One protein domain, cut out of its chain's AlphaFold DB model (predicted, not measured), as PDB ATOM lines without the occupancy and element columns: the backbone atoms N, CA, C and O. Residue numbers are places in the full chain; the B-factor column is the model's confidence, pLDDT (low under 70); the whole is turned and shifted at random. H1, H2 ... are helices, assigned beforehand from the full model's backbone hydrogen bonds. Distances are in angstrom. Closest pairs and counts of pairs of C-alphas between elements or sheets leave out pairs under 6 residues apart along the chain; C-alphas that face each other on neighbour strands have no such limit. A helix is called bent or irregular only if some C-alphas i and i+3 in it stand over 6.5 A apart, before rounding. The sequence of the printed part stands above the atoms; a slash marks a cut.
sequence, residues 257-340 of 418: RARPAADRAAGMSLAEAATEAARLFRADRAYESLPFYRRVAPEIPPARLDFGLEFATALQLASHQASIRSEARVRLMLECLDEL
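What this domain is: This is residues 257 to 340 of the 418 residues of an uncharacterized protein of Candidatus Eisenbacteria bacterium (UniProt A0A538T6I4). H3 makes the core of a small helical body: H1 and H2 pack on it, and H4 packs on it at a slant. H5 folds back beside H4 and covers the side of H4 away from H2, so a helical hairpin of H4 and H5 makes one side of the body. The printed part has 84 residues with five named helices, H1 to H5 in order along the chain, and no named strand; its class is all helix. It is compact, with a radius of gyration of the C-alphas of 11.8 A, and rounded, spanning 32 by 28 by 21 A.

Where its parts are: Find C-alpha 258 at (-20.901, 34.927, -19.268), where H1 begins; it runs through residues 258 to 266, 12.8 A. H2 follows as residues 270 to 282, 18.4 A, and H3 as residues 286 to 296, 15.2 A. Look for C-alpha 305 at (0.579, 35.310, -3.736), where H4 begins; it runs to residue 320, 22.9 A. H5, residues 326 to 340, 21.4 A, ends at C-alpha 340 at (0.293, 29.280, -11.331).

How they stand to each other: Begin at the hub, H3, which touches H1, the closest C-alphas being those of Ala 262 and Pro 291, 5.1 A apart, at a shallow tilt of 30 degrees, the same way. H2 and H3 form a hairpin and touch at Ala 277 and Ser 289, whose C-alphas are the closest, 4.6 A apart. H3 and H4, also a hairpin, touch at a steep tilt of 40 degrees, opposite ways; their closest C-alphas are those of Tyr 287 and Ala 318, 4.4 A. H4 and H5, a hairpin too, touch at a shallow tilt of 14 degrees, with the C-alphas of Ser 319 and Arg 329 closest at 4.6 A. H3 and H5 are apart. Every O i to N i+4 pair is within hydrogen-bond range in H1, H2, H4 and H5, against 4 of 7 in H3, which is irregular, but only just: C-alphas 288 and 291 are 6.9 A apart.

The domain as a whole: The two C-alphas farthest apart are those of Ala 303 and Ser 323, 32.7 A. The printed part has no cut and no long link. Look for pLDDT under 70 at residues 257 to 259, 302 to 303 and 322 to 327.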
ATOM      1  N   ARG A 257     -25.411  33.733 -18.530       57.41
ATOM      2  CA  ARG A 257     -24.634  34.077 -19.731       57.41
ATOM      3  C   ARG A 257     -23.349  34.761 -19.256       57.41
ATOM      4  O   ARG A 257     -23.429  35.656 -18.436       57.41
ATOM      5  N   ALA A 258     -22.174  34.351 -19.729       60.09
ATOM      6  CA  ALA A 258     -20.901  34.927 -19.268       60.09
ATOM      7  C   ALA A 258     -20.721  36.409 -19.675       60.09
ATOM      8  O   ALA A 258     -19.899  37.126 -19.112       60.09
ATOM      9  N   ARG A 259     -21.504  36.870 -20.658       69.44
ATOM     10  CA  ARG A 259     -21.401  38.199 -21.279       69.44
ATOM     11  C   ARG A 259     -21.697  39.375 -20.323       69.44
ATOM     12  O   ARG A 259     -20.836  40.236 -20.211       69.44
ATOM     13  N   PRO A 260     -22.797  39.382 -19.542       76.69
ATOM     14  CA  PRO A 260     -23.106  40.461 -18.604       76.69
ATOM     15  C   PRO A 260     -22.065  40.609 -17.485       76.69
ATOM     16  O   PRO A 260     -21.835  41.714 -17.012       76.69
ATOM     17  N   ALA A 261     -21.417  39.516 -17.063       79.00
ATOM     18  CA  ALA A 261     -20.364  39.577 -16.050       79.00
ATOM     19  C   ALA A 261     -19.075  40.219 -16.596       79.00
ATOM     20  O   ALA A 261     -18.443  41.005 -15.896       79.00
ATOM     21  N   ALA A 262     -18.709  39.931 -17.850       82.06
ATOM     22  CA  ALA A 262     -17.560  40.554 -18.506       82.06
ATOM     23  C   ALA A 262     -17.773  42.054 -18.756       82.06
ATOM     24  O   ALA A 262     -16.893  42.851 -18.433       82.06
ATOM     25  N   ASP A 263     -18.954  42.438 -19.245       87.69
ATOM     26  CA  ASP A 263     -19.303  43.844 -19.477       87.69
ATOM     27  C   ASP A 263     -19.291  44.635 -18.155       87.69
ATOM     28  O   ASP A 263     -18.751  45.738 -18.078       87.69
ATOM     29  N   ARG A 264     -19.801  44.030 -17.073       91.31
ATOM     30  CA  ARG A 264     -19.757  44.619 -15.730       91.31
ATOM     31  C   ARG A 264     -18.328  44.784 -15.212       91.31
ATOM     32  O   ARG A 264     -18.001  45.843 -14.689       91.31
ATOM     33  N   ALA A 265     -17.485  43.761 -15.357       91.88
ATOM     34  CA  ALA A 265     -16.088  43.817 -14.928       91.88
ATOM     35  C   ALA A 265     -15.291  44.897 -15.680       91.88
ATOM     36  O   ALA A 265     -14.423  45.536 -15.090       91.88
ATOM     37  N   ALA A 266     -15.594  45.132 -16.962       91.75
ATOM     38  CA  ALA A 266     -14.939  46.165 -17.764       91.75
ATOM     39  C   ALA A 266     -15.231  47.593 -17.265       91.75
ATOM     40  O   ALA A 266     -14.359  48.454 -17.362       91.75
ATOM     41  N   GLY A 267     -16.423  47.831 -16.706       93.00
ATOM     42  CA  GLY A 267     -16.829  49.131 -16.160       93.00
ATOM     43  C   GLY A 267     -16.392  49.406 -14.717       93.00
ATOM     44  O   GLY A 267     -16.610  50.512 -14.232       93.00
ATOM     45  N   MET A 268     -15.805  48.430 -14.018       95.94
ATOM     46  CA  MET A 268     -15.368  48.576 -12.622       95.94
ATOM     47  C   MET A 268     -13.929  49.088 -12.511       95.94
ATOM     48  O   MET A 268     -13.071  48.795 -13.353       95.94
ATOM     49  N   SER A 269     -13.634  49.790 -11.413       95.50
ATOM     50  CA  SER A 269     -12.248  50.035 -11.012       95.50
ATOM     51  C   SER A 269     -11.542  48.720 -10.645       95.50
ATOM     52  O   SER A 269     -12.176  47.711 -10.328       95.50
ATOM     53  N   LEU A 270     -10.204  48.711 -10.657       93.62
ATOM     54  CA  LEU A 270      -9.427  47.508 -10.324       93.62
ATOM     55  C   LEU A 270      -9.676  47.012  -8.895       93.62
ATOM     56  O   LEU A 270      -9.726  45.806  -8.667       93.62
ATOM     57  N   ALA A 271      -9.841  47.932  -7.940       93.25
ATOM     58  CA  ALA A 271     -10.114  47.588  -6.549       93.25
ATOM     59  C   ALA A 271     -11.497  46.941  -6.396       93.25
ATOM     60  O   ALA A 271     -11.609  45.878  -5.790       93.25
ATOM     61  N   GLU A 272     -12.529  47.529  -7.010       94.88
ATOM     62  CA  GLU A 272     -13.889  46.975  -7.003       94.88
ATOM     63  C   GLU A 272     -13.942  45.607  -7.678       94.88
ATOM     64  O   GLU A 272     -14.524  44.675  -7.125       94.88
ATOM     65  N   ALA A 273     -13.289  45.454  -8.835       95.31
ATOM     66  CA  ALA A 273     -13.214  44.173  -9.526       95.31
ATOM     67  C   ALA A 273     -12.507  43.109  -8.669       95.31
ATOM     68  O   ALA A 273     -12.975  41.975  -8.603       95.31
ATOM     69  N   ALA A 274     -11.426  43.454  -7.959       93.69
ATOM     70  CA  ALA A 274     -10.735  42.517  -7.074       93.69
ATOM     71  C   ALA A 274     -11.617  42.083  -5.889       93.69
ATOM     72  O   ALA A 274     -11.683  40.896  -5.564       93.69
ATOM     73  N   THR A 275     -12.332  43.026  -5.268       94.69
ATOM     74  CA  THR A 275     -13.280  42.732  -4.186       94.69
ATOM     75  C   THR A 275     -14.436  41.862  -4.673       94.69
ATOM     76  O   THR A 275     -14.789  40.887  -4.007       94.69
ATOM     77  N   GLU A 276     -15.005  42.171  -5.838       96.31
ATOM     78  CA  GLU A 276     -16.112  41.408  -6.418       96.31
ATOM     79  C   GLU A 276     -15.676  39.995  -6.830       96.31
ATOM     80  O   GLU A 276     -16.407  39.036  -6.576       96.31
ATOM     81  N   ALA A 277     -14.463  39.840  -7.378       95.19
ATOM     82  CA  ALA A 277     -13.877  38.538  -7.695       95.19
ATOM     83  C   ALA A 277     -13.812  37.639  -6.451       95.19
ATOM     84  O   ALA A 277     -14.384  36.546  -6.449       95.19
ATOM     85  N   ALA A 278     -13.202  38.138  -5.371       94.75
ATOM     86  CA  ALA A 278     -13.068  37.409  -4.113       94.75
ATOM     87  C   ALA A 278     -14.432  37.110  -3.468       94.75
ATOM     88  O   ALA A 278     -14.661  36.011  -2.959       94.75
ATOM     89  N   ARG A 279     -15.375  38.063  -3.516       96.25
ATOM     90  CA  ARG A 279     -16.737  37.880  -2.993       96.25
ATOM     91  C   ARG A 279     -17.471  36.754  -3.721       96.25
ATOM     92  O   ARG A 279     -18.069  35.900  -3.070       96.25
ATOM     93  N   LEU A 280     -17.433  36.743  -5.055       95.00
ATOM     94  CA  LEU A 280     -18.061  35.702  -5.871       95.00
ATOM     95  C   LEU A 280     -17.380  34.344  -5.674       95.00
ATOM     96  O   LEU A 280     -18.072  33.339  -5.529       95.00
ATOM     97  N   PHE A 281     -16.048  34.310  -5.614       94.19
ATOM     98  CA  PHE A 281     -15.297  33.078  -5.378       94.19
ATOM     99  C   PHE A 281     -15.637  32.442  -4.022       94.19
ATOM    100  O   PHE A 281     -15.990  31.267  -3.977       94.19
ATOM    101  N   ARG A 282     -15.646  33.225  -2.934       93.38
ATOM    102  CA  ARG A 282     -16.030  32.747  -1.588       93.38
ATOM    103  C   ARG A 282     -17.491  32.310  -1.488       93.38
ATOM    104  O   ARG A 282     -17.830  31.517  -0.619       93.38
ATOM    105  N   ALA A 283     -18.348  32.812  -2.373       93.81
ATOM    106  CA  ALA A 283     -19.735  32.376  -2.502       93.81
ATOM    107  C   ALA A 283     -19.896  31.110  -3.374       93.81
ATOM    108  O   ALA A 283     -21.011  30.823  -3.802       93.81
ATOM    109  N   ASP A 284     -18.806  30.391  -3.676       90.44
ATOM    110  CA  ASP A 284     -18.756  29.208  -4.552       90.44
ATOM    111  C   ASP A 284     -19.213  29.481  -6.003       90.44
ATOM    112  O   ASP A 284     -19.621  28.601  -6.762       90.44
ATOM    113  N   ARG A 285     -19.114  30.742  -6.444       91.62
ATOM    114  CA  ARG A 285     -19.461  31.177  -7.808       91.62
ATOM    115  C   ARG A 285     -18.204  31.360  -8.650       91.62
ATOM    116  O   ARG A 285     -18.026  32.379  -9.316       91.62
ATOM    117  N   ALA A 286     -17.334  30.350  -8.630       92.75
ATOM    118  CA  ALA A 286     -16.006  30.394  -9.244       92.75
ATOM    119  C   ALA A 286     -16.017  30.742 -10.744       92.75
ATOM    120  O   ALA A 286     -15.162  31.488 -11.204       92.75
ATOM    121  N   TYR A 287     -16.987  30.253 -11.525       90.62
ATOM    122  CA  TYR A 287     -17.078  30.620 -12.944       90.62
ATOM    123  C   TYR A 287     -17.433  32.101 -13.151       90.62
ATOM    124  O   TYR A 287     -16.926  32.746 -14.069       90.62
ATOM    125  N   GLU A 288     -18.284  32.653 -12.288       92.25
ATOM    126  CA  GLU A 288     -18.735  34.041 -12.382       92.25
ATOM    127  C   GLU A 288     -17.694  35.046 -11.889       92.25
ATOM    128  O   GLU A 288     -17.728  36.199 -12.308       92.25
ATOM    129  N   SER A 289     -16.759  34.625 -11.033       95.06
ATOM    130  CA  SER A 289     -15.657  35.477 -10.580       95.06
ATOM    131  C   SER A 289     -14.573  35.672 -11.648       95.06
ATOM    132  O   SER A 289     -13.848  36.667 -11.607       95.06
ATOM    133  N   LEU A 290     -14.471  34.779 -12.644       94.81
ATOM    134  CA  LEU A 290     -13.386  34.798 -13.636       94.81
ATOM    135  C   LEU A 290     -13.251  36.106 -14.429       94.81
ATOM    136  O   LEU A 290     -12.117  36.548 -14.607       94.81
ATOM    137  N   PRO A 291     -14.325  36.750 -14.933       95.56
ATOM    138  CA  PRO A 291     -14.179  38.011 -15.658       95.56
ATOM    139  C   PRO A 291     -13.557  39.116 -14.795       95.56
ATOM    140  O   PRO A 291     -12.758  39.906 -15.296       95.56
ATOM    141  N   PHE A 292     -13.858  39.127 -13.495       96.00
ATOM    142  CA  PHE A 292     -13.305  40.084 -12.541       96.00
ATOM    143  C   PHE A 292     -11.835  39.784 -12.235       96.00
ATOM    144  O   PHE A 292     -11.007  40.688 -12.319       96.00
ATOM    145  N   TYR A 293     -11.463  38.520 -12.001       95.81
ATOM    146  CA  TYR A 293     -10.045  38.162 -11.878       95.81
ATOM    147  C   TYR A 293      -9.250  38.511 -13.140       95.81
ATOM    148  O   TYR A 293      -8.191  39.122 -13.040       95.81
ATOM    149  N   ARG A 294      -9.770  38.200 -14.336       95.38
ATOM    150  CA  ARG A 294      -9.113  38.518 -15.618       95.38
ATOM    151  C   ARG A 294      -8.935  40.014 -15.845       95.38
ATOM    152  O   ARG A 294      -7.948  40.411 -16.455       95.38
ATOM    153  N   ARG A 295      -9.864  40.844 -15.361       94.50
ATOM    154  CA  ARG A 295      -9.738  42.308 -15.405       94.50
ATOM    155  C   ARG A 295      -8.563  42.804 -14.560       94.50
ATOM    156  O   ARG A 295      -7.907  43.771 -14.941       94.50
ATOM    157  N   VAL A 296      -8.348  42.156 -13.420       94.38
ATOM    158  CA  VAL A 296      -7.409  42.566 -12.372       94.38
ATOM    159  C   VAL A 296      -6.006  41.987 -12.587       94.38
ATOM    160  O   VAL A 296      -5.014  42.658 -12.310       94.38
ATOM    161  N   ALA A 297      -5.908  40.763 -13.110       92.50
ATOM    162  CA  ALA A 297      -4.661  40.010 -13.249       92.50
ATOM    163  C   ALA A 297      -3.542  40.701 -14.061       92.50
ATOM    164  O   ALA A 297      -2.380  40.481 -13.725       92.50
ATOM    165  N   PRO A 298      -3.818  41.518 -15.101       90.69
ATOM    166  CA  PRO A 298      -2.771  42.265 -15.802       90.69
ATOM    167  C   PRO A 298      -2.135  43.386 -14.965       90.69
ATOM    168  O   PRO A 298      -0.996  43.757 -15.226       90.69
ATOM    169  N   GLU A 299      -2.863  43.916 -13.979       88.62
ATOM    170  CA  GLU A 299      -2.514  45.146 -13.251       88.62
ATOM    171  C   GLU A 299      -2.016  44.874 -11.827       88.62
ATOM    172  O   GLU A 299      -1.217  45.632 -11.277       88.62
ATOM    173  N   ILE A 300      -2.478  43.786 -11.199       79.69
ATOM    174  CA  ILE A 300      -1.961  43.383  -9.892       79.69
ATOM    175  C   ILE A 300      -0.591  42.725 -10.076       79.69
ATOM    176  O   ILE A 300      -0.474  41.748 -10.819       79.69
ATOM    177  N   PRO A 301       0.446  43.186  -9.347       73.44
ATOM    178  CA  PRO A 301       1.732  42.521  -9.357       73.44
ATOM    179  C   PRO A 301       1.544  41.056  -8.952       73.44
ATOM    180  O   PRO A 301       1.025  40.798  -7.860       73.44
ATOM    181  N   PRO A 302       2.030  40.089  -9.748       63.97
ATOM    182  CA  PRO A 302       1.887  38.668  -9.429       63.97
ATOM    183  C   PRO A 302       2.577  38.261  -8.108       63.97
ATOM    184  O   PRO A 302       2.424  37.140  -7.639       63.97
ATOM    185  N   ALA A 303       3.300  39.186  -7.461       68.94
ATOM    186  CA  ALA A 303       3.844  39.045  -6.113       68.94
ATOM    187  C   ALA A 303       2.770  38.991  -5.004       68.94
ATOM    188  O   ALA A 303       3.093  38.599  -3.882       68.94
ATOM    189  N   ARG A 304       1.506  39.359  -5.275       87.12
ATOM    190  CA  ARG A 304       0.394  39.091  -4.346       87.12
ATOM    191  C   ARG A 304      -0.007  37.619  -4.446       87.12
ATOM    192  O   ARG A 304      -0.967  37.281  -5.129       87.12
ATOM    193  N   LEU A 305       0.745  36.767  -3.747       86.81
ATOM    194  CA  LEU A 305       0.579  35.310  -3.736       86.81
ATOM    195  C   LEU A 305      -0.886  34.878  -3.567       86.81
ATOM    196  O   LEU A 305      -1.359  34.034  -4.322       86.81
ATOM    197  N   ASP A 306      -1.592  35.478  -2.606       89.75
ATOM    198  CA  ASP A 306      -2.976  35.114  -2.292       89.75
ATOM    199  C   ASP A 306      -3.903  35.329  -3.492       89.75
ATOM    200  O   ASP A 306      -4.709  34.461  -3.799       89.75
ATOM    201  N   PHE A 307      -3.730  36.429  -4.236       93.00
ATOM    202  CA  PHE A 307      -4.521  36.697  -5.438       93.00
ATOM    203  C   PHE A 307      -4.267  35.648  -6.526       93.00
ATOM    204  O   PHE A 307      -5.217  35.102  -7.080       93.00
ATOM    205  N   GLY A 308      -2.996  35.350  -6.818       92.44
ATOM    206  CA  GLY A 308      -2.637  34.392  -7.867       92.44
ATOM    207  C   GLY A 308      -3.126  32.973  -7.566       92.44
ATOM    208  O   GLY A 308      -3.666  32.294  -8.440       92.44
ATOM    209  N   LEU A 309      -3.013  32.536  -6.306       93.19
ATOM    210  CA  LEU A 309      -3.533  31.240  -5.861       93.19
ATOM    211  C   LEU A 309      -5.067  31.197  -5.857       93.19
ATOM    212  O   LEU A 309      -5.641  30.199  -6.297       93.19
ATOM    213  N   GLU A 310      -5.735  32.259  -5.397       94.62
ATOM    214  CA  GLU A 310      -7.201  32.356  -5.404       94.62
ATOM    215  C   GLU A 310      -7.738  32.328  -6.843       94.62
ATOM    216  O   GLU A 310      -8.653  31.564  -7.148       94.62
ATOM    217  N   PHE A 311      -7.101  33.058  -7.766       95.69
ATOM    218  CA  PHE A 311      -7.475  33.063  -9.178       95.69
ATOM    219  C   PHE A 311      -7.245  31.699  -9.847       95.69
ATOM    220  O   PHE A 311      -8.148  31.178 -10.506       95.69
ATOM    221  N   ALA A 312      -6.087  31.066  -9.635       94.50
ATOM    222  CA  ALA A 312      -5.830  29.711 -10.126       94.50
ATOM    223  C   ALA A 312      -6.867  28.703  -9.594       94.50
ATOM    224  O   ALA A 312      -7.406  27.886 -10.344       94.50
ATOM    225  N   THR A 313      -7.224  28.810  -8.313       93.19
ATOM    226  CA  THR A 313      -8.253  27.960  -7.700       93.19
ATOM    227  C   THR A 313      -9.631  28.228  -8.308       93.19
ATOM    228  O   THR A 313     -10.358  27.283  -8.613       93.19
ATOM    229  N   ALA A 314      -9.983  29.492  -8.570       94.62
ATOM    230  CA  ALA A 314     -11.217  29.852  -9.264       94.62
ATOM    231  C   ALA A 314     -11.275  29.245 -10.673       94.62
ATOM    232  O   ALA A 314     -12.297  28.670 -11.046       94.62
ATOM    233  N   LEU A 315     -10.177  29.298 -11.436       94.44
ATOM    234  CA  LEU A 315     -10.068  28.673 -12.760       94.44
ATOM    235  C   LEU A 315     -10.251  27.149 -12.685       94.44
ATOM    236  O   LEU A 315     -11.008  26.578 -13.477       94.44
ATOM    237  N   GLN A 316      -9.621  26.496 -11.704       91.06
ATOM    238  CA  GLN A 316      -9.786  25.064 -11.462       91.06
ATOM    239  C   GLN A 316     -11.239  24.715 -11.115       91.06
ATOM    240  O   GLN A 316     -11.840  23.881 -11.791       91.06
ATOM    241  N   LEU A 317     -11.836  25.360 -10.110       90.75
ATOM    242  CA  LEU A 317     -13.218  25.086  -9.700       90.75
ATOM    243  C   LEU A 317     -14.204  25.346 -10.839       90.75
ATOM    244  O   LEU A 317     -15.047  24.497 -11.125       90.75
ATOM    245  N   ALA A 318     -14.047  26.467 -11.547       90.88
ATOM    246  CA  ALA A 318     -14.842  26.788 -12.722       90.88
ATOM    247  C   ALA A 318     -14.782  25.653 -13.749       90.88
ATOM    248  O   ALA A 318     -15.822  25.178 -14.193       90.88
ATOM    249  N   SER A 319     -13.592  25.141 -14.071       86.69
ATOM    250  CA  SER A 319     -13.434  24.065 -15.055       86.69
ATOM    251  C   SER A 319     -14.127  22.742 -14.664       86.69
ATOM    252  O   SER A 319     -14.508  21.965 -15.549       86.69
ATOM    253  N   HIS A 320     -14.369  22.497 -13.369       82.31
ATOM    254  CA  HIS A 320     -15.127  21.338 -12.883       82.31
ATOM    255  C   HIS A 320     -16.649  21.513 -12.957       82.31
ATOM    256  O   HIS A 320     -17.359  20.505 -13.009       82.31
ATOM    257  N   GLN A 321     -17.171  22.742 -13.023       82.56
ATOM    258  CA  GLN A 321     -18.613  22.978 -13.095       82.56
ATOM    259  C   GLN A 321     -19.181  22.335 -14.380       82.56
ATOM    260  O   GLN A 321     -18.763  22.627 -15.502       82.56
ATOM    261  N   ALA A 322     -20.096  21.370 -14.196       48.06
ATOM    262  CA  ALA A 322     -20.467  20.313 -15.156       48.06
ATOM    263  C   ALA A 322     -21.119  20.788 -16.470       48.06
ATOM    264  O   ALA A 322     -21.429  19.987 -17.349       48.06
ATOM    265  N   SER A 323     -21.329  22.089 -16.606       61.94
ATOM    266  CA  SER A 323     -22.043  22.729 -17.700       61.94
ATOM    267  C   SER A 323     -21.103  23.392 -18.722       61.94
ATOM    268  O   SER A 323     -21.540  23.810 -19.797       61.94
ATOM    269  N   ILE A 324     -19.796  23.440 -18.442       61.06
ATOM    270  CA  ILE A 324     -18.795  23.994 -19.354       61.06
ATOM    271  C   ILE A 324     -18.475  22.989 -20.472       61.06
ATOM    272  O   ILE A 324     -18.161  21.823 -20.223       61.06
ATOM    273  N   ARG A 325     -18.530  23.451 -21.732       66.56
ATOM    274  CA  ARG A 325     -18.116  22.662 -22.908       66.56
ATOM    275  C   ARG A 325     -16.671  22.164 -22.748       66.56
ATOM    276  O   ARG A 325     -15.836  22.854 -22.170       66.56
ATOM    277  N   SER A 326     -16.376  20.999 -23.323       67.00
ATOM    278  CA  SER A 326     -15.054  20.339 -23.341       67.00
ATOM    279  C   SER A 326     -13.885  21.289 -23.556       67.00
ATOM    280  O   SER A 326     -12.929  21.299 -22.788       67.00
ATOM    281  N   GLU A 327     -14.003  22.125 -24.573       69.38
ATOM    282  CA  GLU A 327     -12.978  23.081 -24.956       69.38
ATOM    283  C   GLU A 327     -12.772  24.179 -23.907       69.38
ATOM    284  O   GLU A 327     -11.643  24.491 -23.542       69.38
ATOM    285  N   ALA A 328     -13.861  24.739 -23.375       77.81
ATOM    286  CA  ALA A 328     -13.783  25.779 -22.359       77.81
ATOM    287  C   ALA A 328     -13.206  25.232 -21.044       77.81
ATOM    288  O   ALA A 328     -12.439  25.931 -20.393       77.81
ATOM    289  N   ARG A 329     -13.476  23.966 -20.700       81.69
ATOM    290  CA  ARG A 329     -12.816  23.285 -19.577       81.69
ATOM    291  C   ARG A 329     -11.303  23.210 -19.787       81.69
ATOM    292  O   ARG A 329     -10.568  23.675 -18.927       81.69
ATOM    293  N   VAL A 330     -10.846  22.687 -20.927       76.19
ATOM    294  CA  VAL A 330      -9.406  22.593 -21.242       76.19
ATOM    295  C   VAL A 330      -8.757  23.979 -21.245       76.19
ATOM    296  O   VAL A 330      -7.686  24.157 -20.677       76.19
ATOM    297  N   ARG A 331      -9.423  24.992 -21.808       82.75
ATOM    298  CA  ARG A 331      -8.938  26.378 -21.799       82.75
ATOM    299  C   ARG A 331      -8.745  26.918 -20.381       82.75
ATOM    300  O   ARG A 331      -7.702  27.489 -20.099       82.75
ATOM    301  N   LEU A 332      -9.719  26.702 -19.496       88.94
ATOM    302  CA  LEU A 332      -9.625  27.108 -18.090       88.94
ATOM    303  C   LEU A 332      -8.514  26.362 -17.345       88.94
ATOM    304  O   LEU A 332      -7.830  26.957 -16.519       88.94
ATOM    305  N   MET A 333      -8.302  25.079 -17.650       86.06
ATOM    306  CA  MET A 333      -7.193  24.315 -17.078       86.06
ATOM    307  C   MET A 333      -5.834  24.899 -17.467       86.06
ATOM    308  O   MET A 333      -4.951  25.035 -16.627       86.06
ATOM    309  N   LEU A 334      -5.673  25.233 -18.746       84.12
ATOM    310  CA  LEU A 334      -4.451  25.835 -19.270       84.12
ATOM    311  C   LEU A 334      -4.207  27.207 -18.647       84.12
ATOM    312  O   LEU A 334      -3.114  27.480 -18.170       84.12
ATOM    313  N   GLU A 335      -5.255  28.028 -18.568       90.56
ATOM    314  CA  GLU A 335      -5.194  29.338 -17.925       90.56
ATOM    315  C   GLU A 335      -4.825  29.225 -16.437       90.56
ATOM    316  O   GLU A 335      -4.046  30.031 -15.939       90.56
ATOM    317  N   CYS A 336      -5.312  28.194 -15.734       92.69
ATOM    318  CA  CYS A 336      -4.914  27.913 -14.352       92.69
ATOM    319  C   CYS A 336      -3.409  27.632 -14.243       92.69
ATOM    320  O   CYS A 336      -2.725  28.200 -13.391       92.69
ATOM    321  N   LEU A 337      -2.869  26.786 -15.126       89.19
ATOM    322  CA  LEU A 337      -1.439  26.474 -15.152       89.19
ATOM    323  C   LEU A 337      -0.584  27.699 -15.482       89.19
ATOM    324  O   LEU A 337       0.447  27.903 -14.838       89.19
ATOM    325  N   ASP A 338      -1.027  28.528 -16.427       88.19
ATOM    326  CA  ASP A 338      -0.365  29.786 -16.777       88.19
ATOM    327  C   ASP A 338      -0.348  30.760 -15.594       88.19
ATOM    328  O   ASP A 338       0.681  31.388 -15.320       88.19
ATOM    329  N   GLU A 339      -1.456  30.860 -14.858       93.62
ATOM    330  CA  GLU A 339      -1.556  31.716 -13.677       93.62
ATOM    331  C   GLU A 339      -0.681  31.200 -12.526       93.62
ATOM    332  O   GLU A 339       0.054  31.975 -11.911       93.62
ATOM    333  N   LEU A 340      -0.640  29.885 -12.288       92.88
ATOM    334  CA  LEU A 340       0.293  29.280 -11.331       92.88
ATOM    335  C   LEU A 340       1.752  29.502 -11.752       92.88
ATOM    336  O   LEU A 340       2.605  29.756 -10.907       92.88
TER     337      LEU A 340